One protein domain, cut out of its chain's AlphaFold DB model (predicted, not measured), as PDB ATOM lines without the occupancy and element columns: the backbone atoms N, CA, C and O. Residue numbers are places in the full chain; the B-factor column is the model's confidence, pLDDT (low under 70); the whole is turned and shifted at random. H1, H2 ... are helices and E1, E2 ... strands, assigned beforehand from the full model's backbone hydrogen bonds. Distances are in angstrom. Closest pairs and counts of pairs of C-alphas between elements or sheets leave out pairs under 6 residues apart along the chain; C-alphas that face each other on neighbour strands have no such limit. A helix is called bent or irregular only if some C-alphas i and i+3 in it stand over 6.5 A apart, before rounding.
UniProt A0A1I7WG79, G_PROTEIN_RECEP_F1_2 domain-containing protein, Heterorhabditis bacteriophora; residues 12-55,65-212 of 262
ATOM      1  N   GLY A  12     -11.492  22.030 -49.570       82.00
ATOM      2  CA  GLY A  12     -11.251  23.288 -50.274       82.00
ATOM      3  C   GLY A  12     -12.370  23.640 -51.262       82.00
ATOM      4  O   GLY A  12     -12.953  22.771 -51.911       82.00
ATOM      5  N   TRP A  13     -12.659  24.932 -51.397       89.31
ATOM      6  CA  TRP A  13     -13.529  25.501 -52.420       89.31
ATOM      7  C   TRP A  13     -12.694  26.052 -53.579       89.31
ATOM      8  O   TRP A  13     -12.152  27.142 -53.486       89.31
ATOM      9  N   TYR A  14     -12.640  25.338 -54.703       89.81
ATOM     10  CA  TYR A  14     -11.861  25.753 -55.883       89.81
ATOM     11  C   TYR A  14     -12.696  26.457 -56.966       89.81
ATOM     12  O   TYR A  14     -12.232  26.660 -58.083       89.81
ATOM     13  N   GLY A  15     -13.948  26.816 -56.662       89.12
ATOM     14  CA  GLY A  15     -14.832  27.523 -57.597       89.12
ATOM     15  C   GLY A  15     -14.589  29.036 -57.668       89.12
ATOM     16  O   GLY A  15     -15.238  29.725 -58.451       89.12
ATOM     17  N   GLY A  16     -13.704  29.584 -56.836       92.69
ATOM     18  CA  GLY A  16     -13.507  31.026 -56.721       92.69
ATOM     19  C   GLY A  16     -14.674  31.760 -56.042       92.69
ATOM     20  O   GLY A  16     -15.757  31.205 -55.803       92.69
ATOM     21  N   ASP A  17     -14.468  33.042 -55.756       93.56
ATOM     22  CA  ASP A  17     -15.418  33.900 -55.036       93.56
ATOM     23  C   ASP A  17     -16.799  34.016 -55.706       93.56
ATOM     24  O   ASP A  17     -17.832  33.894 -55.043       93.56
ATOM     25  N   CYS A  18     -16.842  34.190 -57.031       95.69
ATOM     26  CA  CYS A  18     -18.101  34.365 -57.762       95.69
ATOM     27  C   CYS A  18     -19.005  33.124 -57.656       95.69
ATOM     28  O   CYS A  18     -20.185  33.238 -57.309       95.69
ATOM     29  N   LEU A  19     -18.453  31.924 -57.878       95.50
ATOM     30  CA  LEU A  19     -19.234  30.693 -57.755       95.50
ATOM     31  C   LEU A  19     -19.621  30.414 -56.299       95.50
ATOM     32  O   LEU A  19     -20.719  29.909 -56.081       95.50
ATOM     33  N   CYS A  20     -18.789  30.764 -55.306       95.38
ATOM     34  CA  CYS A  20     -19.144  30.605 -53.887       95.38
ATOM     35  C   CYS A  20     -20.432  31.375 -53.566       95.38
ATOM     36  O   CYS A  20     -21.390  30.805 -53.032       95.38
ATOM     37  N   ARG A  21     -20.497  32.648 -53.977       96.31
ATOM     38  CA  ARG A  21     -21.677  33.507 -53.799       96.31
ATOM     39  C   ARG A  21     -22.907  32.939 -54.491       96.31
ATOM     40  O   ARG A  21     -23.952  32.792 -53.861       96.31
ATOM     41  N   ILE A  22     -22.784  32.610 -55.780       97.06
ATOM     42  CA  ILE A  22     -23.906  32.124 -56.594       97.06
ATOM     43  C   ILE A  22     -24.425  30.792 -56.050       97.06
ATOM     44  O   ILE A  22     -25.632  30.622 -55.899       97.06
ATOM     45  N   PHE A  23     -23.535  29.862 -55.703       96.06
ATOM     46  CA  PHE A  23     -23.916  28.559 -55.168       96.06
ATOM     47  C   PHE A  23     -24.685  28.694 -53.848       96.06
ATOM     48  O   PHE A  23     -25.747  28.090 -53.677       96.06
ATOM     49  N   LYS A  24     -24.194  29.533 -52.928       95.50
ATOM     50  CA  LYS A  24     -24.864  29.788 -51.644       95.50
ATOM     51  C   LYS A  24     -26.200  30.506 -51.816       95.50
ATOM     52  O   LYS A  24     -27.170  30.148 -51.143       95.50
ATOM     53  N   PHE A  25     -26.275  31.448 -52.754       97.31
ATOM     54  CA  PHE A  25     -27.522  32.102 -53.144       97.31
ATOM     55  C   PHE A  25     -28.549  31.101 -53.683       97.31
ATOM     56  O   PHE A  25     -29.656  31.037 -53.156       97.31
ATOM     57  N   LEU A  26     -28.188  30.281 -54.677       97.56
ATOM     58  CA  LEU A  26     -29.097  29.310 -55.297       97.56
ATOM     59  C   LEU A  26     -29.574  28.249 -54.301       97.56
ATOM     60  O   LEU A  26     -30.759  27.918 -54.274       97.56
ATOM     61  N   SER A  27     -28.671  27.749 -53.454       96.50
ATOM     62  CA  SER A  27     -29.014  26.801 -52.393       96.50
ATOM     63  C   SER A  27     -30.057  27.390 -51.436       96.50
ATOM     64  O   SER A  27     -31.099  26.782 -51.198       96.50
ATOM     65  N   THR A  28     -29.826  28.614 -50.957       96.56
ATOM     66  CA  THR A  28     -30.745  29.308 -50.044       96.56
ATOM     67  C   THR A  28     -32.075  29.656 -50.710       96.56
ATOM     68  O   THR A  28     -33.141  29.472 -50.121       96.56
ATOM     69  N   PHE A  29     -32.028  30.114 -51.961       98.12
ATOM     70  CA  PHE A  29     -33.210  30.374 -52.776       98.12
ATOM     71  C   PHE A  29     -34.092  29.127 -52.894       98.12
ATOM     72  O   PHE A  29     -35.301  29.222 -52.690       98.12
ATOM     73  N   GLY A  30     -33.497  27.955 -53.137       97.81
ATOM     74  CA  GLY A  30     -34.222  26.687 -53.186       97.81
ATOM     75  C   GLY A  30     -34.975  26.373 -51.888       97.81
ATOM     76  O   GLY A  30     -36.142  25.972 -51.937       97.81
ATOM     77  N   PHE A  31     -34.360  26.620 -50.726       96.88
ATOM     78  CA  PHE A  31     -35.016  26.420 -49.429       96.88
ATOM     79  C   PHE A  31     -36.187  27.386 -49.211       96.88
ATOM     80  O   PHE A  31     -37.286  26.938 -48.878       96.88
ATOM     81  N   HIS A  32     -36.000  28.689 -49.460       97.44
ATOM     82  CA  HIS A  32     -37.093  29.662 -49.335       97.44
ATOM     83  C   HIS A  32     -38.233  29.386 -50.313       97.44
ATOM     84  O   HIS A  32     -39.402  29.476 -49.941       97.44
ATOM     85  N   LEU A  33     -37.910  29.035 -51.559       97.44
ATOM     86  CA  LEU A  33     -38.914  28.728 -52.566       97.44
ATOM     87  C   LEU A  33     -39.746  27.514 -52.143       97.44
ATOM     88  O   LEU A  33     -40.971  27.574 -52.193       97.44
ATOM     89  N   THR A  34     -39.097  26.451 -51.667       97.50
ATOM     90  CA  THR A  34     -39.777  25.243 -51.174       97.50
ATOM     91  C   THR A  34     -40.724  25.567 -50.019       97.50
ATOM     92  O   THR A  34     -41.895  25.185 -50.066       97.50
ATOM     93  N   ALA A  35     -40.261  26.327 -49.024       96.81
ATOM     94  CA  ALA A  35     -41.085  26.724 -47.885       96.81
ATOM     95  C   ALA A  35     -42.289  27.584 -48.316       96.81
ATOM     96  O   ALA A  35     -43.424  27.343 -47.900       96.81
ATOM     97  N   ASN A  36     -42.080  28.538 -49.228       96.19
ATOM     98  CA  ASN A  36     -43.166  29.353 -49.775       96.19
ATOM     99  C   ASN A  36     -44.192  28.504 -50.543       96.19
ATOM    100  O   ASN A  36     -45.394  28.754 -50.439       96.19
ATOM    101  N   MET A  37     -43.750  27.486 -51.292       96.19
ATOM    102  CA  MET A  37     -44.659  26.570 -51.991       96.19
ATOM    103  C   MET A  37     -45.505  25.746 -51.022       96.19
ATOM    104  O   MET A  37     -46.699  25.577 -51.265       96.19
ATOM    105  N   GLN A  38     -44.937  25.279 -49.908       96.19
ATOM    106  CA  GLN A  38     -45.699  24.569 -48.874       96.19
ATOM    107  C   GLN A  38     -46.821  25.446 -48.304       96.19
ATOM    108  O   GLN A  38     -47.980  25.022 -48.247       96.19
ATOM    109  N   VAL A  39     -46.509  26.706 -47.986       96.06
ATOM    110  CA  VAL A  39     -47.507  27.683 -47.532       96.06
ATOM    111  C   VAL A  39     -48.582  27.901 -48.596       96.06
ATOM    112  O   VAL A  39     -49.770  27.818 -48.280       96.06
ATOM    113  N   LEU A  40     -48.200  28.125 -49.857       94.50
ATOM    114  CA  LEU A  40     -49.149  28.313 -50.958       94.50
ATOM    115  C   LEU A  40     -50.105  27.130 -51.110       94.50
ATOM    116  O   LEU A  40     -51.308  27.333 -51.262       94.50
ATOM    117  N   VAL A  41     -49.588  25.905 -51.035       94.62
ATOM    118  CA  VAL A  41     -50.387  24.683 -51.136       94.62
ATOM    119  C   VAL A  41     -51.355  24.556 -49.949       94.62
ATOM    120  O   VAL A  41     -52.521  24.203 -50.138       94.62
ATOM    121  N   SER A  42     -50.917  24.882 -48.728       95.38
ATOM    122  CA  SER A  42     -51.799  24.887 -47.549       95.38
ATOM    123  C   SER A  42     -52.927  25.925 -47.668       95.38
ATOM    124  O   SER A  42     -54.086  25.628 -47.362       95.38
ATOM    125  N   MET A  43     -52.611  27.106 -48.206       91.81
ATOM    126  CA  MET A  43     -53.564  28.187 -48.443       91.81
ATOM    127  C   MET A  43     -54.551  27.849 -49.565       91.81
ATOM    128  O   MET A  43     -55.744  28.103 -49.417       91.81
ATOM    129  N   ASP A  44     -54.094  27.249 -50.667       91.44
ATOM    130  CA  ASP A  44     -54.963  26.805 -51.765       91.44
ATOM    131  C   ASP A  44     -56.021  25.808 -51.266       91.44
ATOM    132  O   ASP A  44     -57.219  26.010 -51.490       91.44
ATOM    133  N   ARG A  45     -55.608  24.815 -50.461       91.44
ATOM    134  CA  ARG A  45     -56.542  23.895 -49.792       91.44
ATOM    135  C   ARG A  45     -57.565  24.640 -48.937       91.44
ATOM    136  O   ARG A  45     -58.760  24.361 -49.041       91.44
ATOM    137  N   LEU A  46     -57.125  25.617 -48.141       90.12
ATOM    138  CA  LEU A  46     -58.025  26.433 -47.323       90.12
ATOM    139  C   LEU A  46     -59.048  27.189 -48.184       90.12
ATOM    140  O   LEU A  46     -60.238  27.199 -47.856       90.12
ATOM    141  N   PHE A  47     -58.623  27.791 -49.296       86.44
ATOM    142  CA  PHE A  47     -59.519  28.503 -50.208       86.44
ATOM    143  C   PHE A  47     -60.548  27.577 -50.859       86.44
ATOM    144  O   PHE A  47     -61.726  27.943 -50.936       86.44
ATOM    145  N   ILE A  48     -60.134  26.389 -51.302       86.44
ATOM    146  CA  ILE A  48     -61.030  25.390 -51.893       86.44
ATOM    147  C   ILE A  48     -62.079  24.953 -50.864       86.44
ATOM    148  O   ILE A  48     -63.277  25.055 -51.145       86.44
ATOM    149  N   THR A  49     -61.668  24.560 -49.654       85.69
ATOM    150  CA  THR A  49     -62.594  24.154 -48.581       85.69
ATOM    151  C   THR A  49     -63.559  25.281 -48.208       85.69
ATOM    152  O   THR A  49     -64.769  25.067 -48.123       85.69
ATOM    153  N   ALA A  50     -63.059  26.511 -48.062       81.88
ATOM    154  CA  ALA A  50     -63.896  27.666 -47.751       81.88
ATOM    155  C   ALA A  50     -64.906  27.986 -48.869       81.88
ATOM    156  O   ALA A  50     -66.012  28.461 -48.596       81.88
ATOM    157  N   LYS A  51     -64.548  27.738 -50.135       75.38
ATOM    158  CA  LYS A  51     -65.436  27.950 -51.281       75.38
ATOM    159  C   LYS A  51     -66.481  26.845 -51.420       75.38
ATOM    160  O   LYS A  51     -67.617  27.172 -51.755       75.38
ATOM    161  N   MET A  52     -66.137  25.583 -51.152       72.44
ATOM    162  CA  MET A  52     -67.100  24.474 -51.190       72.44
ATOM    163  C   MET A  52     -68.274  24.714 -50.233       72.44
ATOM    164  O   MET A  52     -69.423  24.583 -50.647       72.44
ATOM    165  N   ASN A  53     -68.019  25.233 -49.027       62.69
ATOM    166  CA  ASN A  53     -69.083  25.637 -48.095       62.69
ATOM    167  C   ASN A  53     -69.989  26.773 -48.612       62.69
ATOM    168  O   ASN A  53     -71.068  26.999 -48.070       62.69
ATOM    169  N   LYS A  54     -69.574  27.508 -49.649       57.72
ATOM    170  CA  LYS A  54     -70.290  28.673 -50.190       57.72
ATOM    171  C   LYS A  54     -71.185  28.366 -51.391       57.72
ATOM    172  O   LYS A  54     -72.009  29.209 -51.742       57.72
ATOM    173  N   ILE A  55     -71.042  27.199 -52.025       52.78
ATOM    174  CA  ILE A  55     -71.769  26.840 -53.261       52.78
ATOM    175  C   ILE A  55     -73.293  26.731 -53.047       52.78
ATOM    176  O   ILE A  55     -74.044  26.837 -54.009       52.78
ATOM    177  N   ASN A  65     -56.320  34.725 -58.206       79.81
ATOM    178  CA  ASN A  65     -55.266  34.745 -59.212       79.81
ATOM    179  C   ASN A  65     -54.079  33.923 -58.709       79.81
ATOM    180  O   ASN A  65     -53.112  34.476 -58.190       79.81
ATOM    181  N   THR A  66     -54.136  32.601 -58.893       83.00
ATOM    182  CA  THR A  66     -53.048  31.671 -58.537       83.00
ATOM    183  C   THR A  66     -51.707  32.112 -59.120       83.00
ATOM    184  O   THR A  66     -50.682  32.032 -58.453       83.00
ATOM    185  N   ARG A  67     -51.717  32.673 -60.339       87.62
ATOM    186  CA  ARG A  67     -50.518  33.221 -60.993       87.62
ATOM    187  C   ARG A  67     -49.866  34.352 -60.197       87.62
ATOM    188  O   ARG A  67     -48.646  34.398 -60.114       87.62
ATOM    189  N   MET A  68     -50.660  35.237 -59.587       88.69
ATOM    190  CA  MET A  68     -50.117  36.317 -58.759       88.69
ATOM    191  C   MET A  68     -49.521  35.770 -57.464       88.69
ATOM    192  O   MET A  68     -48.423  36.162 -57.097       88.69
ATOM    193  N   MET A  69     -50.208  34.838 -56.798       89.94
ATOM    194  CA  MET A  69     -49.694  34.214 -55.573       89.94
ATOM    195  C   MET A  69     -48.376  33.472 -55.821       89.94
ATOM    196  O   MET A  69     -47.446  33.587 -55.026       89.94
ATOM    197  N   LEU A  70     -48.272  32.779 -56.958       94.00
ATOM    198  CA  LEU A  70     -47.042  32.119 -57.376       94.00
ATOM    199  C   LEU A  70     -45.919  33.132 -57.629       94.00
ATOM    200  O   LEU A  70     -44.821  32.959 -57.111       94.00
ATOM    201  N   ALA A  71     -46.198  34.214 -58.363       95.38
ATOM    202  CA  ALA A  71     -45.219  35.273 -58.601       95.38
ATOM    203  C   ALA A  71     -44.713  35.890 -57.285       95.38
ATOM    204  O   ALA A  71     -43.507  36.052 -57.115       95.38
ATOM    205  N   PHE A  72     -45.605  36.157 -56.324       93.81
ATOM    206  CA  PHE A  72     -45.212  36.651 -55.002       93.81
ATOM    207  C   PHE A  72     -44.308  35.670 -54.254       93.81
ATOM    208  O   PHE A  72     -43.305  36.101 -53.694       93.81
ATOM    209  N   ALA A  73     -44.608  34.371 -54.267       94.94
ATOM    210  CA  ALA A  73     -43.771  33.368 -53.605       94.94
ATOM    211  C   ALA A  73     -42.353  33.291 -54.192       94.94
ATOM    212  O   ALA A  73     -41.386  33.163 -53.440       94.94
ATOM    213  N   TRP A  74     -42.224  33.403 -55.515       97.50
ATOM    214  CA  TRP A  74     -40.926  33.432 -56.192       97.50
ATOM    215  C   TRP A  74     -40.145  34.710 -55.885       97.50
ATOM    216  O   TRP A  74     -38.985  34.635 -55.487       97.50
ATOM    217  N   ILE A  75     -40.782  35.876 -56.021       97.56
ATOM    218  CA  ILE A  75     -40.152  37.172 -55.734       97.56
ATOM    219  C   ILE A  75     -39.717  37.237 -54.269       97.56
ATOM    220  O   ILE A  75     -38.595  37.637 -53.977       97.56
ATOM    221  N   PHE A  76     -40.571  36.793 -53.346       95.62
ATOM    222  CA  PHE A  76     -40.244  36.762 -51.925       95.62
ATOM    223  C   PHE A  76     -39.059  35.830 -51.634       95.62
ATOM    224  O   PHE A  76     -38.153  36.218 -50.901       95.62
ATOM    225  N   ALA A  77     -39.000  34.647 -52.259       97.19
ATOM    226  CA  ALA A  77     -37.852  33.747 -52.124       97.19
ATOM    227  C   ALA A  77     -36.547  34.370 -52.652       97.19
ATOM    228  O   ALA A  77     -35.508  34.231 -52.011       97.19
ATOM    229  N   LEU A  78     -36.598  35.085 -53.783       97.44
ATOM    230  CA  LEU A  78     -35.439  35.798 -54.333       97.44
ATOM    231  C   LEU A  78     -34.947  36.894 -53.384       97.44
ATOM    232  O   LEU A  78     -33.751  36.967 -53.113       97.44
ATOM    233  N   ILE A  79     -35.859  37.715 -52.854       96.75
ATOM    234  CA  ILE A  79     -35.528  38.801 -51.921       96.75
ATOM    235  C   ILE A  79     -34.869  38.243 -50.656       96.75
ATOM    236  O   ILE A  79     -33.829  38.747 -50.242       96.75
ATOM    237  N   CYS A  80     -35.431  37.184 -50.069       95.50
ATOM    238  CA  CYS A  80     -34.882  36.572 -48.857       95.50
ATOM    239  C   CYS A  80     -33.523  35.894 -49.089       95.50
ATOM    240  O   CYS A  80     -32.679  35.909 -48.198       95.50
ATOM    241  N   ALA A  81     -33.281  35.335 -50.280       96.75
ATOM    242  CA  ALA A  81     -32.005  34.710 -50.620       96.75
ATOM    243  C   ALA A  81     -30.915  35.719 -51.017       96.75
ATOM    244  O   ALA A  81     -29.730  35.413 -50.897       96.75
ATOM    245  N   PHE A  82     -31.279  36.920 -51.472       96.12
ATOM    246  CA  PHE A  82     -30.341  37.921 -51.991       96.12
ATOM    247  C   PHE A  82     -29.176  38.290 -51.046       96.12
ATOM    248  O   PHE A  82     -28.042  38.364 -51.528       96.12
ATOM    249  N   PRO A  83     -29.366  38.449 -49.715       94.81
ATOM    250  CA  PRO A  83     -28.270  38.733 -48.783       94.81
ATOM    251  C   PRO A  83     -27.119  37.719 -48.828       94.81
ATOM    252  O   PRO A  83     -25.975  38.076 -48.545       94.81
ATOM    253  N   GLN A  84     -27.385  36.475 -49.242       94.56
ATOM    254  CA  GLN A  84     -26.375  35.416 -49.337       94.56
ATOM    255  C   GLN A  84     -25.229  35.768 -50.291       94.56
ATOM    256  O   GLN A  84     -24.091  35.367 -50.047       94.56
ATOM    257  N   LEU A  85     -25.502  36.575 -51.324       95.75
ATOM    258  CA  LEU A  85     -24.481  37.059 -52.257       95.75
ATOM    259  C   LEU A  85     -23.434  37.946 -51.577       95.75
ATOM    260  O   LEU A  85     -22.315  38.043 -52.075       95.75
ATOM    261  N   TYR A  86     -23.770  38.588 -50.455       94.69
ATOM    262  CA  TYR A  86     -22.859  39.446 -49.695       94.69
ATOM    263  C   TYR A  86     -22.239  38.730 -48.497       94.69
ATOM    264  O   TYR A  86     -21.067  38.971 -48.195       94.69
ATOM    265  N   VAL A  87     -23.023  37.872 -47.834       95.75
ATOM    266  CA  VAL A  87     -22.624  37.150 -46.619       95.75
ATOM    267  C   VAL A  87     -21.547  36.113 -46.913       95.75
ATOM    268  O   VAL A  87     -20.610  36.005 -46.130       95.75
ATOM    269  N   PHE A  88     -21.642  35.371 -48.018       95.31
ATOM    270  CA  PHE A  88     -20.654  34.348 -48.371       95.31
ATOM    271  C   PHE A  88     -19.596  34.884 -49.328       95.31
ATOM    272  O   PHE A  88     -19.925  35.582 -50.287       95.31
ATOM    273  N   ARG A  89     -18.329  34.564 -49.056       93.75
ATOM    274  CA  ARG A  89     -17.158  34.945 -49.859       93.75
ATOM    275  C   ARG A  89     -16.137  33.808 -49.867       93.75
ATOM    276  O   ARG A  89     -16.162  32.936 -48.998       93.75
ATOM    277  N   GLU A  90     -15.236  33.836 -50.836       91.94
ATOM    278  CA  GLU A  90     -14.016  33.036 -50.772       91.94
ATOM    279  C   GLU A  90     -13.066  33.623 -49.717       91.94
ATOM    280  O   GLU A  90     -12.783  34.820 -49.706       91.94
ATOM    281  N   GLY A  91     -12.616  32.774 -48.799       87.69
ATOM    282  CA  GLY A  91     -11.573  33.045 -47.818       87.69
ATOM    283  C   GLY A  91     -10.517  31.945 -47.860       87.69
ATOM    284  O   GLY A  91     -10.671  30.964 -48.581       87.69
ATOM    285  N   PHE A  92      -9.448  32.093 -47.087       83.50
ATOM    286  CA  PHE A  92      -8.334  31.145 -47.067       83.50
ATOM    287  C   PHE A  92      -8.119  30.624 -45.648       83.50
ATOM    288  O   PHE A  92      -8.331  31.358 -44.679       83.50
ATOM    289  N   SER A  93      -7.723  29.357 -45.525       75.75
ATOM    290  CA  SER A  93      -7.319  28.791 -44.233       75.75
ATOM    291  C   SER A  93      -6.057  29.465 -43.696       75.75
ATOM    292  O   SER A  93      -5.196  29.894 -44.459       75.75
ATOM    293  N   ALA A  94      -5.933  29.510 -42.368       66.69
ATOM    294  CA  ALA A  94      -4.829  30.151 -41.647       66.69
ATOM    295  C   ALA A  94      -3.482  29.394 -41.729       66.69
ATOM    296  O   ALA A  94      -2.553  29.716 -40.993       66.69
ATOM    297  N   ASP A  95      -3.350  28.409 -42.621       63.88
ATOM    298  CA  ASP A  95      -2.184  27.519 -42.728       63.88
ATOM    299  C   ASP A  95      -0.987  28.158 -43.478       63.88
ATOM    300  O   ASP A  95      -0.118  27.459 -43.995       63.88
ATOM    301  N   GLY A  96      -0.905  29.494 -43.528       55.59
ATOM    302  CA  GLY A  96       0.185  30.234 -44.174       55.59
ATOM    303  C   GLY A  96      -0.040  30.518 -45.672       55.59
ATOM    304  O   GLY A  96      -1.183  30.516 -46.131       55.59
ATOM    305  N   PRO A  97       1.030  30.797 -46.446       50.44
ATOM    306  CA  PRO A  97       0.954  31.191 -47.864       50.44
ATOM    307  C   PRO A  97       0.276  30.162 -48.783       50.44
ATOM    308  O   PRO A  97      -0.165  30.520 -49.872       50.44
ATOM    309  N   ASP A  98       0.167  28.913 -48.321       62.66
ATOM    310  CA  ASP A  98      -0.367  27.762 -49.056       62.66
ATOM    311  C   ASP A  98      -1.770  27.344 -48.569       62.66
ATOM    312  O   ASP A  98      -2.231  26.227 -48.825       62.66
ATOM    313  N   GLY A  99      -2.458  28.222 -47.827       74.62
ATOM    314  CA  GLY A  99      -3.804  27.970 -47.324       74.62
ATOM    315  C   GLY A  99      -4.776  27.606 -48.450       74.62
ATOM    316  O   GLY A  99      -4.864  28.280 -49.476       74.62
ATOM    317  N   HIS A 100      -5.549  26.538 -48.258       83.31
ATOM    318  CA  HIS A 100      -6.554  26.128 -49.236       83.31
ATOM    319  C   HIS A 100      -7.734  27.122 -49.250       83.31
ATOM    320  O   HIS A 100      -8.133  27.621 -48.188       83.31
ATOM    321  N   PRO A 101      -8.319  27.410 -50.429       87.81
ATOM    322  CA  PRO A 101      -9.465  28.305 -50.537       87.81
ATOM    323  C   PRO A 101     -10.704  27.672 -49.892       87.81
ATOM    324  O   PRO A 101     -10.898  26.459 -49.942       87.81
ATOM    325  N   GLN A 102     -11.562  28.482 -49.282       89.50
ATOM    326  CA  GLN A 102     -12.771  28.069 -48.573       89.50
ATOM    327  C   GLN A 102     -13.929  29.026 -48.865       89.50
ATOM    328  O   GLN A 102     -13.759  30.238 -48.905       89.50
ATOM    329  N   CYS A 103     -15.146  28.500 -49.007       91.44
ATOM    330  CA  CYS A 103     -16.351  29.323 -49.141       91.44
ATOM    331  C   CYS A 103     -16.961  29.566 -47.753       91.44
ATOM    332  O   CYS A 103     -17.724  28.737 -47.245       91.44
ATOM    333  N   ILE A 104     -16.605  30.693 -47.133       91.62
ATOM    334  CA  ILE A 104     -16.945  31.026 -45.742       91.62
ATOM    335  C   ILE A 104     -17.890  32.227 -45.654       91.62
ATOM    336  O   ILE A 104     -18.000  33.044 -46.568       91.62
ATOM    337  N   ALA A 105     -18.605  32.330 -44.533       93.19
ATOM    338  CA  ALA A 105     -19.411  33.507 -44.230       93.19
ATOM    339  C   ALA A 105     -18.532  34.639 -43.676       93.19
ATOM    340  O   ALA A 105     -17.561  34.392 -42.960       93.19
ATOM    341  N   ILE A 106     -18.932  35.886 -43.922       93.31
ATOM    342  CA  ILE A 106     -18.247  37.096 -43.447       93.31
ATOM    343  C   ILE A 106     -18.061  37.121 -41.924       93.31
ATOM    344  O   ILE A 106     -17.067  37.642 -41.431       93.31
ATOM    345  N   TRP A 107     -18.970  36.500 -41.169       93.31
ATOM    346  CA  TRP A 107     -18.874  36.374 -39.712       93.31
ATOM    347  C   TRP A 107     -17.668  35.531 -39.277       93.31
ATOM    348  O   TRP A 107     -17.010  35.851 -38.290       93.31
ATOM    349  N   VAL A 108     -17.342  34.478 -40.039       90.69
ATOM    350  CA  VAL A 108     -16.152  33.647 -39.799       90.69
ATOM    351  C   VAL A 108     -14.901  34.471 -40.061       90.69
ATOM    352  O   VAL A 108     -14.013  34.510 -39.216       90.69
ATOM    353  N   GLN A 109     -14.863  35.189 -41.186       88.75
ATOM    354  CA  GLN A 109     -13.745  36.065 -41.528       88.75
ATOM    355  C   GLN A 109     -13.523  37.151 -40.463       88.75
ATOM    356  O   GLN A 109     -12.400  37.344 -40.010       88.75
ATOM    357  N   ALA A 110     -14.594  37.810 -40.011       91.25
ATOM    358  CA  ALA A 110     -14.531  38.819 -38.957       91.25
ATOM    359  C   ALA A 110     -14.008  38.248 -37.631       91.25
ATOM    360  O   ALA A 110     -13.220  38.895 -36.948       91.25
ATOM    361  N   ARG A 111     -14.393  37.014 -37.285       91.00
ATOM    362  CA  ARG A 111     -13.912  36.331 -36.079       91.00
ATOM    363  C   ARG A 111     -12.425  36.003 -36.153       91.00
ATOM    364  O   ARG A 111     -11.728  36.196 -35.164       91.00
ATOM    365  N   MET A 112     -11.947  35.529 -37.303       87.81
ATOM    366  CA  MET A 112     -10.517  35.268 -37.500       87.81
ATOM    367  C   MET A 112      -9.712  36.568 -37.412       87.81
ATOM    368  O   MET A 112      -8.745  36.625 -36.661       87.81
ATOM    369  N   ALA A 113     -10.176  37.636 -38.073       88.19
ATOM    370  CA  ALA A 113      -9.544  38.953 -37.996       88.19
ATOM    371  C   ALA A 113      -9.524  39.512 -36.561       88.19
ATOM    372  O   ALA A 113      -8.525  40.083 -36.133       88.19
ATOM    373  N   TYR A 114     -10.600  39.315 -35.791       91.81
ATOM    374  CA  TYR A 114     -10.646  39.686 -34.375       91.81
ATOM    375  C   TYR A 114      -9.606  38.924 -33.542       91.81
ATOM    376  O   TYR A 114      -8.915  39.538 -32.732       91.81
ATOM    377  N   ILE A 115      -9.478  37.605 -33.738       90.00
ATOM    378  CA  ILE A 115      -8.493  36.779 -33.021       90.00
ATOM    379  C   ILE A 115      -7.073  37.248 -33.346       90.00
ATOM    380  O   ILE A 115      -6.312  37.527 -32.424       90.00
ATOM    381  N   GLU A 116      -6.751  37.417 -34.629       88.50
ATOM    382  CA  GLU A 116      -5.430  37.869 -35.085       88.50
ATOM    383  C   GLU A 116      -5.069  39.246 -34.507       88.50
ATOM    384  O   GLU A 116      -3.991  39.439 -33.941       88.50
ATOM    385  N   GLN A 117      -5.994  40.210 -34.569       90.94
ATOM    386  CA  GLN A 117      -5.762  41.543 -34.008       90.94
ATOM    387  C   GLN A 117      -5.623  41.520 -32.485       90.94
ATOM    388  O   GLN A 117      -4.796  42.250 -31.931       90.94
ATOM    389  N   LYS A 118      -6.399  40.678 -31.796       92.31
ATOM    390  CA  LYS A 118      -6.318  40.529 -30.343       92.31
ATOM    391  C   LYS A 118      -4.984  39.919 -29.922       92.31
ATOM    392  O   LYS A 118      -4.372  40.419 -28.980       92.31
ATOM    393  N   GLU A 119      -4.514  38.891 -30.624       90.50
ATOM    394  CA  GLU A 119      -3.194  38.292 -30.402       90.50
ATOM    395  C   GLU A 119      -2.077  39.315 -30.610       90.50
ATOM    396  O   GLU A 119      -1.216  39.471 -29.743       90.50
ATOM    397  N   HIS A 120      -2.133  40.082 -31.701       90.50
ATOM    398  CA  HIS A 120      -1.157  41.132 -31.976       90.50
ATOM    399  C   HIS A 120      -1.139  42.213 -30.882       90.50
ATOM    400  O   HIS A 120      -0.074  42.690 -30.484       90.50
ATOM    401  N   LEU A 121      -2.305  42.584 -30.352       92.12
ATOM    402  CA  LEU A 121      -2.407  43.575 -29.286       92.12
ATOM    403  C   LEU A 121      -1.881  43.049 -27.938       92.12
ATOM    404  O   LEU A 121      -1.171  43.774 -27.242       92.12
ATOM    405  N   ILE A 122      -2.158  41.788 -27.597       91.62
ATOM    406  CA  ILE A 122      -1.585  41.126 -26.412       91.62
ATOM    407  C   ILE A 122      -0.060  41.052 -26.531       91.62
ATOM    408  O   ILE A 122       0.655  41.363 -25.578       91.62
ATOM    409  N   TYR A 123       0.442  40.679 -27.709       91.75
ATOM    410  CA  TYR A 123       1.872  40.623 -27.983       91.75
ATOM    411  C   TYR A 123       2.540  41.998 -27.838       91.75
ATOM    412  O   TYR A 123       3.592  42.106 -27.207       91.75
ATOM    413  N   TYR A 124       1.912  43.058 -28.357       93.12
ATOM    414  CA  TYR A 124       2.414  44.427 -28.237       93.12
ATOM    415  C   TYR A 124       2.485  44.899 -26.777       93.12
ATOM    416  O   TYR A 124       3.514  45.428 -26.355       93.12
ATOM    417  N   ASP A 125       1.429  44.684 -25.985       92.31
ATOM    418  CA  ASP A 125       1.412  45.035 -24.556       92.31
ATOM    419  C   ASP A 125       2.501  44.284 -23.773       92.31
ATOM    420  O   ASP A 125       3.245  44.880 -22.988       92.31
ATOM    421  N   HIS A 126       2.658  42.986 -24.047       93.38
ATOM    422  CA  HIS A 126       3.717  42.172 -23.456       93.38
ATOM    423  C   HIS A 126       5.114  42.698 -23.817       93.38
ATOM    424  O   HIS A 126       5.962  42.873 -22.941       93.38
ATOM    425  N   PHE A 127       5.342  43.027 -25.091       94.19
ATOM    426  CA  PHE A 127       6.600  43.600 -25.565       94.19
ATOM    427  C   PHE A 127       6.938  44.927 -24.868       94.19
ATOM    428  O   PHE A 127       8.071  45.118 -24.429       94.19
ATOM    429  N   ILE A 128       5.966  45.837 -24.723       92.75
ATOM    430  CA  ILE A 128       6.182  47.134 -24.063       92.75
ATOM    431  C   ILE A 128       6.539  46.956 -22.581       92.75
ATOM    432  O   ILE A 128       7.437  47.640 -22.089       92.75
ATOM    433  N   LYS A 129       5.899  46.013 -21.878       94.62
ATOM    434  CA  LYS A 129       6.235  45.689 -20.480       94.62
ATOM    435  C   LYS A 129       7.674  45.207 -20.333       94.62
ATOM    436  O   LYS A 129       8.391  45.698 -19.464       94.62
ATOM    437  N   LEU A 130       8.104  44.298 -21.207       94.06
ATOM    438  CA  LEU A 130       9.474  43.788 -21.216       94.06
ATOM    439  C   LEU A 130      10.511  44.867 -21.558       94.06
ATOM    440  O   LEU A 130      11.610  44.871 -20.999       94.06
ATOM    441  N   LEU A 131      10.164  45.786 -22.466       93.62
ATOM    442  CA  LEU A 131      11.008  46.926 -22.812       93.62
ATOM    443  C   LEU A 131      11.188  47.855 -21.602       93.62
ATOM    444  O   LEU A 131      12.307  48.244 -21.289       93.62
ATOM    445  N   TYR A 132      10.098  48.175 -20.897       94.56
ATOM    446  CA  TYR A 132      10.132  49.037 -19.713       94.56
ATOM    447  C   TYR A 132      10.891  48.398 -18.542       94.56
ATOM    448  O   TYR A 132      11.562  49.094 -17.783       94.56
ATOM    449  N   SER A 133      10.831  47.071 -18.407       95.31
ATOM    450  CA  SER A 133      11.565  46.335 -17.375       95.31
ATOM    451  C   SER A 133      13.036  46.067 -17.725       95.31
ATOM    452  O   SER A 133      13.687  45.313 -17.004       95.31
ATOM    453  N   ASN A 134      13.558  46.616 -18.833       93.19
ATOM    454  CA  ASN A 134      14.901  46.342 -19.360       93.19
ATOM    455  C   ASN A 134      15.226  44.835 -19.471       93.19
ATOM    456  O   ASN A 134      16.337  44.400 -19.165       93.19
ATOM    457  N   SER A 135      14.250  44.018 -19.883       93.06
ATOM    458  CA  SER A 135      14.426  42.565 -19.957       93.06
ATOM    459  C   SER A 135      15.471  42.163 -21.003       93.06
ATOM    460  O   SER A 135      15.449  42.628 -22.147       93.06
ATOM    461  N   SER A 136      16.334  41.204 -20.648       92.81
ATOM    462  CA  SER A 136      17.299  40.590 -21.569       92.81
ATOM    463  C   SER A 136      16.644  39.790 -22.702       92.81
ATOM    464  O   SER A 136      17.326  39.384 -23.641       92.81
ATOM    465  N   GLU A 137      15.336  39.527 -22.630       89.56
ATOM    466  CA  GLU A 137      14.591  38.906 -23.731       89.56
ATOM    467  C   GLU A 137      14.507  39.825 -24.955       89.56
ATOM    468  O   GLU A 137      14.589  39.357 -26.088       89.56
ATOM    469  N   VAL A 138      14.407  41.140 -24.738       90.75
ATOM    470  CA  VAL A 138      14.146  42.122 -25.805       90.75
ATOM    471  C   VAL A 138      15.338  43.042 -26.048       90.75
ATOM    472  O   VAL A 138      15.465  43.597 -27.137       90.75
ATOM    473  N   LEU A 139      16.235  43.190 -25.068       93.00
ATOM    474  CA  LEU A 139      17.393  44.081 -25.126       93.00
ATOM    475  C   LEU A 139      18.709  43.308 -24.977       93.00
ATOM    476  O   LEU A 139      18.834  42.360 -24.202       93.00
ATOM    477  N   TYR A 140      19.720  43.725 -25.729       89.94
ATOM    478  CA  TYR A 140      21.105  43.326 -25.509       89.94
ATOM    479  C   TYR A 140      21.715  44.097 -24.323       89.94
ATOM    480  O   TYR A 140      21.215  45.163 -23.962       89.94
ATOM    481  N   PRO A 141      22.835  43.624 -23.737       90.25
ATOM    482  CA  PRO A 141      23.513  44.322 -22.637       90.25
ATOM    483  C   PRO A 141      23.973  45.749 -22.980       90.25
ATOM    484  O   PRO A 141      24.149  46.573 -22.092       90.25
ATOM    485  N   ASN A 142      24.168  46.042 -24.267       91.06
ATOM    486  CA  ASN A 142      24.514  47.366 -24.793       91.06
ATOM    487  C   ASN A 142      23.284  48.282 -25.012       91.06
ATOM    488  O   ASN A 142      23.445  49.395 -25.505       91.06
ATOM    489  N   GLY A 143      22.069  47.815 -24.704       86.50
ATOM    490  CA  GLY A 143      20.820  48.565 -24.851       86.50
ATOM    491  C   GLY A 143      20.173  48.522 -26.240       86.50
ATOM    492  O   GLY A 143      19.137  49.153 -26.432       86.50
ATOM    493  N   THR A 144      20.726  47.792 -27.217       92.00
ATOM    494  CA  THR A 144      20.085  47.645 -28.536       92.00
ATOM    495  C   THR A 144      18.990  46.577 -28.507       92.00
ATOM    496  O   THR A 144      19.087  45.606 -27.755       92.00
ATOM    497  N   LEU A 145      17.950  46.716 -29.335       93.44
ATOM    498  CA  LEU A 145      16.887  45.708 -29.420       93.44
ATOM    499  C   LEU A 145      17.378  44.400 -30.060       93.44
ATOM    500  O   LEU A 145      18.111  44.414 -31.046       93.44
ATOM    501  N   ARG A 146      16.932  43.276 -29.493       90.81
ATOM    502  CA  ARG A 146      17.131  41.906 -29.999       90.81
ATOM    503  C   ARG A 146      16.102  41.499 -31.043       90.81
ATOM    504  O   ARG A 146      16.399  40.675 -31.900       90.81
ATOM    505  N   ILE A 147      14.897  42.045 -30.936       89.19
ATOM    506  CA  ILE A 147      13.742  41.681 -31.756       89.19
ATOM    507  C   ILE A 147      13.299  42.923 -32.520       89.19
ATOM    508  O   ILE A 147      13.378  44.042 -32.002       89.19
ATOM    509  N   GLU A 148      12.831  42.729 -33.750       89.75
ATOM    510  CA  GLU A 148      12.198  43.798 -34.510       89.75
ATOM    511  C   GLU A 148      10.996  44.349 -33.733       89.75
ATOM    512  O   GLU A 148      10.207  43.606 -33.144       89.75
ATOM    513  N   LYS A 149      10.868  45.678 -33.698       87.56
ATOM    514  CA  LYS A 149       9.782  46.323 -32.968       87.56
ATOM    515  C   LYS A 149       8.443  45.916 -33.604       87.56
ATOM    516  O   LYS A 149       8.275  46.139 -34.805       87.56
ATOM    517  N   PRO A 150       7.474  45.388 -32.830       88.56
ATOM    518  CA  PRO A 150       6.162  45.078 -33.371       88.56
ATOM    519  C   PRO A 150       5.511  46.331 -33.946       88.56
ATOM    520  O   PRO A 150       5.706  47.451 -33.452       88.56
ATOM    521  N   LYS A 151       4.695  46.132 -34.981       89.12
ATOM    522  CA  LYS A 151       3.857  47.204 -35.513       89.12
ATOM    523  C   LYS A 151       2.924  47.693 -34.407       89.12
ATOM    524  O   LYS A 151       2.496  46.927 -33.548       89.12
ATOM    525  N   TYR A 152       2.622  48.986 -34.408       86.94
ATOM    526  CA  TYR A 152       1.637  49.519 -33.476       86.94
ATOM    527  C   TYR A 152       0.253  48.942 -33.828       86.94
ATOM    528  O   TYR A 152      -0.088  48.911 -35.016       86.94
ATOM    529  N   PRO A 153      -0.535  48.454 -32.852       88.56
ATOM    530  CA  PRO A 153      -1.874  47.945 -33.126       88.56
ATOM    531  C   PRO A 153      -2.753  49.049 -33.730       88.56
ATOM    532  O   PRO A 153      -2.824  50.152 -33.197       88.56
ATOM    533  N   LEU A 154      -3.440  48.762 -34.843       86.38
ATOM    534  CA  LEU A 154      -4.301  49.749 -35.517       86.38
ATOM    535  C   LEU A 154      -5.483  50.212 -34.653       86.38
ATOM    536  O   LEU A 154      -6.011  51.300 -34.868       86.38
ATOM    537  N   LEU A 155      -5.910  49.377 -33.707       89.38
ATOM    538  CA  LEU A 155      -7.114  49.563 -32.913       89.38
ATOM    539  C   LEU A 155      -6.826  49.232 -31.446       89.38
ATOM    540  O   LEU A 155      -6.066  48.308 -31.156       89.38
ATOM    541  N   GLY A 156      -7.432  49.979 -30.521       89.94
ATOM    542  CA  GLY A 156      -7.365  49.670 -29.089       89.94
ATOM    543  C   GLY A 156      -8.274  48.496 -28.704       89.94
ATOM    544  O   GLY A 156      -9.198  48.159 -29.442       89.94
ATOM    545  N   VAL A 157      -8.053  47.913 -27.516       91.44
ATOM    546  CA  VAL A 157      -8.834  46.770 -26.983       91.44
ATOM    547  C   VAL A 157     -10.337  47.030 -27.054       91.44
ATOM    548  O   VAL A 157     -11.085  46.211 -27.573       91.44
ATOM    549  N   GLN A 158     -10.770  48.180 -26.539       93.56
ATOM    550  CA  GLN A 158     -12.187  48.480 -26.366       93.56
ATOM    551  C   GLN A 158     -12.913  48.649 -27.705       93.56
ATOM    552  O   GLN A 158     -14.019  48.149 -27.873       93.56
ATOM    553  N   GLU A 159     -12.272  49.301 -28.674       93.75
ATOM    554  CA  GLU A 159     -12.820  49.462 -30.023       93.75
ATOM    555  C   GLU A 159     -12.862  48.113 -30.764       93.75
ATOM    556  O   GLU A 159     -13.842  47.802 -31.436       93.75
ATOM    557  N   LEU A 160     -11.846  47.262 -30.582       93.94
ATOM    558  CA  LEU A 160     -11.824  45.910 -31.149       93.94
ATOM    559  C   LEU A 160     -12.946  45.025 -30.581       93.94
ATOM    560  O   LEU A 160     -13.589  44.270 -31.316       93.94
ATOM    561  N   GLU A 161     -13.202  45.124 -29.278       95.06
ATOM    562  CA  GLU A 161     -14.289  44.402 -28.614       95.06
ATOM    563  C   GLU A 161     -15.676  44.920 -29.022       95.06
ATOM    564  O   GLU A 161     -16.577  44.102 -29.242       95.06
ATOM    565  N   ASP A 162     -15.854  46.235 -29.193       95.56
ATOM    566  CA  ASP A 162     -17.102  46.814 -29.711       95.56
ATOM    567  C   ASP A 162     -17.384  46.334 -31.142       95.56
ATOM    568  O   ASP A 162     -18.468  45.815 -31.432       95.56
ATOM    569  N   GLN A 163     -16.381  46.394 -32.024       94.12
ATOM    570  CA  GLN A 163     -16.503  45.910 -33.400       94.12
ATOM    571  C   GLN A 163     -16.883  44.427 -33.460       94.12
ATOM    572  O   GLN A 163     -17.808  44.051 -34.189       94.12
ATOM    573  N   ASN A 164     -16.225  43.582 -32.663       95.06
ATOM    574  CA  ASN A 164     -16.554  42.161 -32.584       95.06
ATOM    575  C   ASN A 164     -17.981  41.927 -32.056       95.06
ATOM    576  O   ASN A 164     -18.717  41.102 -32.603       95.06
ATOM    577  N   SER A 165     -18.406  42.685 -31.043       95.81
ATOM    578  CA  SER A 165     -19.754  42.586 -30.469       95.81
ATOM    579  C   SER A 165     -20.838  42.955 -31.485       95.81
ATOM    580  O   SER A 165     -21.839  42.247 -31.618       95.81
ATOM    581  N   ARG A 166     -20.619  44.017 -32.269       95.69
ATOM    582  CA  ARG A 166     -21.522  44.430 -33.354       95.69
ATOM    583  C   ARG A 166     -21.627  43.368 -34.446       95.69
ATOM    584  O   ARG A 166     -22.731  43.071 -34.902       95.69
ATOM    585  N   MET A 167     -20.504  42.769 -34.840       94.50
ATOM    586  CA  MET A 167     -20.488  41.689 -35.833       94.50
ATOM    587  C   MET A 167     -21.205  40.432 -35.333       94.50
ATOM    588  O   MET A 167     -21.963  39.827 -36.089       94.50
ATOM    589  N   LEU A 168     -21.037  40.076 -34.058       95.56
ATOM    590  CA  LEU A 168     -21.743  38.950 -33.447       95.56
ATOM    591  C   LEU A 168     -23.259  39.187 -33.388       95.56
ATOM    592  O   LEU A 168     -24.040  38.286 -33.690       95.56
ATOM    593  N   LEU A 169     -23.686  40.400 -33.033       96.31
ATOM    594  CA  LEU A 169     -25.102  40.765 -33.011       96.31
ATOM    595  C   LEU A 169     -25.721  40.680 -34.411       96.31
ATOM    596  O   LEU A 169     -26.811  40.133 -34.575       96.31
ATOM    597  N   LEU A 170     -25.015  41.168 -35.434       95.50
ATOM    598  CA  LEU A 170     -25.452  41.053 -36.825       95.50
ATOM    599  C   LEU A 170     -25.561  39.586 -37.275       95.50
ATOM    600  O   LEU A 170     -26.559  39.228 -37.899       95.50
ATOM    601  N   GLU A 171     -24.595  38.731 -36.916       95.44
ATOM    602  CA  GLU A 171     -24.643  37.284 -37.173       95.44
ATOM    603  C   GLU A 171     -25.896  36.653 -36.543       95.44
ATOM    604  O   GLU A 171     -26.637  35.924 -37.206       95.44
ATOM    605  N   GLN A 172     -26.171  36.961 -35.273       96.19
ATOM    606  CA  GLN A 172     -27.327  36.429 -34.549       96.19
ATOM    607  C   GLN A 172     -28.657  36.887 -35.152       96.19
ATOM    608  O   GLN A 172     -29.544  36.059 -35.375       96.19
ATOM    609  N   LEU A 173     -28.794  38.181 -35.455       96.38
ATOM    610  CA  LEU A 173     -29.992  38.727 -36.093       96.38
ATOM    611  C   LEU A 173     -30.218  38.102 -37.470       96.38
ATOM    612  O   LEU A 173     -31.340  37.704 -37.783       96.38
ATOM    613  N   TYR A 174     -29.158  37.976 -38.269       95.44
ATOM    614  CA  TYR A 174     -29.222  37.355 -39.586       95.44
ATOM    615  C   TYR A 174     -29.666  35.895 -39.500       95.44
ATOM    616  O   TYR A 174     -30.623  35.501 -40.164       95.44
ATOM    617  N   ASN A 175     -29.015  35.099 -38.649       94.62
ATOM    618  CA  ASN A 175     -29.329  33.684 -38.481       94.62
ATOM    619  C   ASN A 175     -30.757  33.482 -37.954       94.62
ATOM    620  O   ASN A 175     -31.475  32.606 -38.440       94.62
ATOM    621  N   GLY A 176     -31.192  34.321 -37.008       95.94
ATOM    622  CA  GLY A 176     -32.556  34.316 -36.489       95.94
ATOM    623  C   GLY A 176     -33.587  34.651 -37.565       95.94
ATOM    624  O   GLY A 176     -34.549  33.905 -37.753       95.94
ATOM    625  N   LEU A 177     -33.365  35.724 -38.328       95.31
ATOM    626  CA  LEU A 177     -34.246  36.122 -39.427       95.31
ATOM    627  C   LEU A 177     -34.304  35.043 -40.517       95.31
ATOM    628  O   LEU A 177     -35.392  34.660 -40.954       95.31
ATOM    629  N   HIS A 178     -33.157  34.504 -40.918       94.50
ATOM    630  CA  HIS A 178     -33.051  33.461 -41.933       94.50
ATOM    631  C   HIS A 178     -33.784  32.177 -41.508       94.50
ATOM    632  O   HIS A 178     -34.610  31.648 -42.252       94.50
ATOM    633  N   LEU A 179     -33.574  31.706 -40.274       95.25
ATOM    634  CA  LEU A 179     -34.288  30.541 -39.747       95.25
ATOM    635  C   LEU A 179     -35.794  30.806 -39.612       95.25
ATOM    636  O   LEU A 179     -36.614  29.943 -39.937       95.25
ATOM    637  N   SER A 180     -36.170  32.009 -39.166       95.25
ATOM    638  CA  SER A 180     -37.578  32.377 -39.016       95.25
ATOM    639  C   SER A 180     -38.322  32.351 -40.352       95.25
ATOM    640  O   SER A 180     -39.450  31.871 -40.418       95.25
ATOM    641  N   THR A 181     -37.676  32.794 -41.429       94.25
ATOM    642  CA  THR A 181     -38.280  32.896 -42.762       94.25
ATOM    643  C   THR A 181     -38.309  31.564 -43.512       94.25
ATOM    644  O   THR A 181     -39.222  31.355 -44.306       94.25
ATOM    645  N   ILE A 182     -37.373  30.644 -43.254       94.94
ATOM    646  CA  ILE A 182     -37.377  29.297 -43.858       94.94
ATOM    647  C   ILE A 182     -38.287  28.324 -43.105       94.94
ATOM    648  O   ILE A 182     -38.901  27.462 -43.728       94.94
ATOM    649  N   CYS A 183     -38.367  28.426 -41.777       95.44
ATOM    650  CA  CYS A 183     -38.991  27.392 -40.952       95.44
ATOM    651  C   CYS A 183     -40.168  27.913 -40.122       95.44
ATOM    652  O   CYS A 183     -41.297  27.459 -40.303       95.44
ATOM    653  N   VAL A 184     -39.926  28.882 -39.235       96.19
ATOM    654  CA  VAL A 184     -40.916  29.284 -38.220       96.19
ATOM    655  C   VAL A 184     -42.166  29.887 -38.860       96.19
ATOM    656  O   VAL A 184     -43.276  29.436 -38.594       96.19
ATOM    657  N   ILE A 185     -42.003  30.886 -39.728       95.50
ATOM    658  CA  ILE A 185     -43.117  31.582 -40.378       95.50
ATOM    659  C   ILE A 185     -43.905  30.630 -41.296       95.50
ATOM    660  O   ILE A 185     -45.127  30.567 -41.143       95.50
ATOM    661  N   PRO A 186     -43.269  29.855 -42.199       96.00
ATOM    662  CA  PRO A 186     -43.978  28.881 -43.025       96.00
ATOM    663  C   PRO A 186     -44.788  27.868 -42.214       96.00
ATOM    664  O   PRO A 186     -45.965  27.658 -42.505       96.00
ATOM    665  N   TYR A 187     -44.203  27.314 -41.150       96.12
ATOM    666  CA  TYR A 187     -44.877  26.341 -40.294       96.12
ATOM    667  C   TYR A 187     -46.078  26.945 -39.552       96.12
ATOM    668  O   TYR A 187     -47.146  26.338 -39.492       96.12
ATOM    669  N   LEU A 188     -45.943  28.170 -39.029       97.12
ATOM    670  CA  LEU A 188     -47.055  28.881 -38.393       97.12
ATOM    671  C   LEU A 188     -48.195  29.163 -39.379       97.12
ATOM    672  O   LEU A 188     -49.364  29.003 -39.025       97.12
ATOM    673  N   LEU A 189     -47.880  29.551 -40.620       95.44
ATOM    674  CA  LEU A 189     -48.881  29.786 -41.666       95.44
ATOM    675  C   LEU A 189     -49.576  28.493 -42.107       95.44
ATOM    676  O   LEU A 189     -50.787  28.494 -42.345       95.44
ATOM    677  N   GLU A 190     -48.838  27.392 -42.188       96.00
ATOM    678  CA  GLU A 190     -49.390  26.075 -42.493       96.00
ATOM    679  C   GLU A 190     -50.323  25.594 -41.371       96.00
ATOM    680  O   GLU A 190     -51.470  25.216 -41.634       96.00
ATOM    681  N   LEU A 191     -49.890  25.698 -40.110       96.12
ATOM    682  CA  LEU A 191     -50.704  25.357 -38.945       96.12
ATOM    683  C   LEU A 191     -51.972  26.216 -38.879       96.12
ATOM    684  O   LEU A 191     -53.074  25.701 -38.671       96.12
ATOM    685  N   PHE A 192     -51.845  27.523 -39.107       95.56
ATOM    686  CA  PHE A 192     -52.989  28.424 -39.198       95.56
ATOM    687  C   PHE A 192     -53.963  27.996 -40.308       95.56
ATOM    688  O   PHE A 192     -55.176  27.951 -40.099       95.56
ATOM    689  N   SER A 193     -53.446  27.611 -41.476       94.50
ATOM    690  CA  SER A 193     -54.276  27.171 -42.600       94.50
ATOM    691  C   SER A 193     -55.043  25.887 -42.278       94.50
ATOM    692  O   SER A 193     -56.256  25.820 -42.488       94.50
ATOM    693  N   TYR A 194     -54.382  24.881 -41.701       95.19
ATOM    694  CA  TYR A 194     -55.042  23.622 -41.344       95.19
ATOM    695  C   TYR A 194     -56.017  23.747 -40.183       95.19
ATOM    696  O   TYR A 194     -57.090  23.144 -40.225       95.19
ATOM    697  N   THR A 195     -55.693  24.543 -39.165       94.31
ATOM    698  CA  THR A 195     -56.629  24.808 -38.061       94.31
ATOM    699  C   THR A 195     -57.903  25.473 -38.581       94.31
ATOM    700  O   THR A 195     -59.004  25.055 -38.215       94.31
ATOM    701  N   CYS A 196     -57.782  26.416 -39.523       92.06
ATOM    702  CA  CYS A 196     -58.930  27.003 -40.212       92.06
ATOM    703  C   CYS A 196     -59.727  25.966 -41.020       92.06
ATOM    704  O   CYS A 196     -60.953  25.940 -40.924       92.06
ATOM    705  N   ILE A 197     -59.064  25.089 -41.785       91.25
ATOM    706  CA  ILE A 197     -59.731  24.010 -42.539       91.25
ATOM    707  C   ILE A 197     -60.543  23.115 -41.595       91.25
ATOM    708  O   ILE A 197     -61.734  22.902 -41.822       91.25
ATOM    709  N   LEU A 198     -59.928  22.622 -40.517       91.06
ATOM    710  CA  LEU A 198     -60.587  21.737 -39.552       91.06
ATOM    711  C   LEU A 198     -61.770  22.421 -38.865       91.06
ATOM    712  O   LEU A 198     -62.816  21.800 -38.673       91.06
ATOM    713  N   TYR A 199     -61.638  23.706 -38.538       87.81
ATOM    714  CA  TYR A 199     -62.729  24.495 -37.975       87.81
ATOM    715  C   TYR A 199     -63.917  24.611 -38.944       87.81
ATOM    716  O   TYR A 199     -65.060  24.352 -38.558       87.81
ATOM    717  N   ILE A 200     -63.651  24.924 -40.217       84.88
ATOM    718  CA  ILE A 200     -64.672  25.022 -41.271       84.88
ATOM    719  C   ILE A 200     -65.380  23.673 -41.479       84.88
ATOM    720  O   ILE A 200     -66.611  23.627 -41.563       84.88
ATOM    721  N   LEU A 201     -64.623  22.573 -41.523       85.56
ATOM    722  CA  LEU A 201     -65.172  21.223 -41.681       85.56
ATOM    723  C   LEU A 201     -66.007  20.792 -40.464       85.56
ATOM    724  O   LEU A 201     -67.068  20.189 -40.627       85.56
ATOM    725  N   LYS A 202     -65.581  21.144 -39.244       85.31
ATOM    726  CA  LYS A 202     -66.345  20.879 -38.016       85.31
ATOM    727  C   LYS A 202     -67.683  21.624 -38.006       85.31
ATOM    728  O   LYS A 202     -68.689  21.036 -37.618       85.31
ATOM    729  N   GLY A 203     -67.703  22.883 -38.455       78.62
ATOM    730  CA  GLY A 203     -68.938  23.656 -38.621       78.62
ATOM    731  C   GLY A 203     -69.897  22.999 -39.617       78.62
ATOM    732  O   GLY A 203     -71.062  22.769 -39.290       78.62
ATOM    733  N   ALA A 204     -69.384  22.606 -40.788       77.50
ATOM    734  CA  ALA A 204     -70.173  21.950 -41.830       77.50
ATOM    735  C   ALA A 204     -70.811  20.634 -41.349       77.50
ATOM    736  O   ALA A 204     -71.990  20.398 -41.606       77.50
ATOM    737  N   ARG A 205     -70.074  19.814 -40.583       75.12
ATOM    738  CA  ARG A 205     -70.600  18.569 -39.992       75.12
ATOM    739  C   ARG A 205     -71.788  18.808 -39.056       75.12
ATOM    740  O   ARG A 205     -72.698  17.992 -39.006       75.12
ATOM    741  N   ASN A 206     -71.790  19.925 -38.329       75.75
ATOM    742  CA  ASN A 206     -72.862  20.290 -37.402       75.75
ATOM    743  C   ASN A 206     -74.023  21.042 -38.093       75.75
ATOM    744  O   ASN A 206     -74.882  21.595 -37.410       75.75
ATOM    745  N   GLY A 207     -74.034  21.124 -39.430       67.94
ATOM    746  CA  GLY A 207     -75.041  21.864 -40.201       67.94
ATOM    747  C   GLY A 207     -74.889  23.391 -40.152       67.94
ATOM    748  O   GLY A 207     -75.762  24.109 -40.634       67.94
ATOM    749  N   GLN A 208     -73.791  23.912 -39.589       63.62
ATOM    750  CA  GLN A 208     -73.492  25.343 -39.518       63.62
ATOM    751  C   GLN A 208     -72.446  25.713 -40.579       63.62
ATOM    752  O   GLN A 208     -71.249  25.488 -40.408       63.62
ATOM    753  N   PHE A 209     -72.877  26.315 -41.688       63.50
ATOM    754  CA  PHE A 209     -71.967  26.805 -42.729       63.50
ATOM    755  C   PHE A 209     -71.252  28.090 -42.273       63.50
ATOM    756  O   PHE A 209     -71.668  29.200 -42.597       63.50
ATOM    757  N   ILE A 210     -70.178  27.941 -41.493       59.47
ATOM    758  CA  ILE A 210     -69.354  29.055 -41.004       59.47
ATOM    759  C   ILE A 210     -68.378  29.490 -42.110       59.47
ATOM    760  O   ILE A 210     -67.704  28.657 -42.721       59.47
ATOM    761  N   THR A 211     -68.300  30.795 -42.390       60.59
ATOM    762  CA  THR A 211     -67.423  31.368 -43.426       60.59
ATOM    763  C   THR A 211     -66.165  31.978 -42.797       60.59
ATOM    764  O   THR A 211     -66.226  32.551 -41.716       60.59
ATOM    765  N   LEU A 212     -65.033  31.995 -43.518       59.41
ATOM    766  CA  LEU A 212     -63.803  32.704 -43.101       59.41
ATOM    767  C   LEU A 212     -64.038  34.167 -42.674       59.41
ATOM    768  O   LEU A 212     -63.331  34.690 -41.822       59.41
TER     769      LEU A 212
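This is residues 12 to 55 and 65 to 212 of the 262 residues of the protein "G_PROTEIN_RECEP_F1_2 domain-containing protein" of Heterorhabditis bacteriophora (UniProt A0A1I7WG79). Look for a long rod of helices, in which the long bent helix H5 joins two halves: toward one end its arm H5b runs side by side with H1, and toward the other its arm H5a folds back along H4 as a helical hairpin. H2 packs along H1, the small strand hairpin E1 and E2 packs on the beginning of H1, and a long loop, residues 133 to 156, makes the far end beyond H4. The printed part has 192 residues, with five named helices and two named strands in the order H1, H2, H3, E1, E2, H4, H5; the two-stranded sheet is antiparallel, and the class is mostly helix. The whole is extended, with a radius of gyration of the C-alphas of 28.5 A and spans of 103 by 34 by 21 A.

Begin with H1, residues 16 to 52, the hub, which touches three other helices. With its residues 25 to 40 alone it touches H2, residues 66 to 81; the closest C-alphas, of Phe 29 and Ala 81, are 5.0 A apart, and the two run opposite ways at a shallow tilt of 33 degrees, only just short of steep. With its residues 21 to 28 alone it touches H3, residues 84 to 87, closest at the C-alphas of Arg 21 and Leu 85, 4.8 A apart. Next come E1, residues 88 to 92, and E2, residues 101 to 105, an antiparallel hairpin where N 91 and O 102 are 2.8 A apart and N 104 and O 89 are 3.0 A apart, within hydrogen-bond range. The closest C-alphas of H1 and E1 are those of Asp 17 and Glu 90, 4.6 A apart. Go on to H4, residues 106 to 132, and H5, residues 157 to 205, by its hydrogen bonds one helix but bent, with C-alphas 182 and 185 7.1 A apart; its arms H5a, residues 157 to 182, and H5b, residues 185 to 205, stand at 29 degrees. H4 and H5a form a helical hairpin and touch, closest at the C-alphas of Trp 107 and Glu 171, 6.4 A, opposite ways at a shallow tilt of 15 degrees. H5b touches H1, with residues 35 to 50 of H1 alone, closest at the C-alphas of Val 39 and Glu 190, 5.6 A, the same way at a shallow tilt of 12 degrees. H1 and H4 are apart. In H1, H2, H4, H5a and H5b every O i to N i+4 pair is within hydrogen-bond range; H3 is too short for such a pair.

Find C-alpha 16 at (-13.507, 31.026, -56.721); from there H1 runs 54.3 A to C-alpha 52. H2 is 22.7 A long, and H4 runs 38.9 A from C-alpha 106 at (-18.247, 37.096, -43.447). H5a is 37.5 A long, and H5b runs 30.4 A to C-alpha 205 at (-70.600, 18.569, -39.992).

The two C-alphas farthest apart, of Asn 142 and Gly 207, are 103.9 A apart. Residues 56 to 64 are not printed, and C-alphas 55 and 65 across the cut are 19.2 A apart. The link from H4 to H5 is long, with 24 residues. Confidence is low, under 70, at residues 53 to 55, 94 to 98 and 207 to 212.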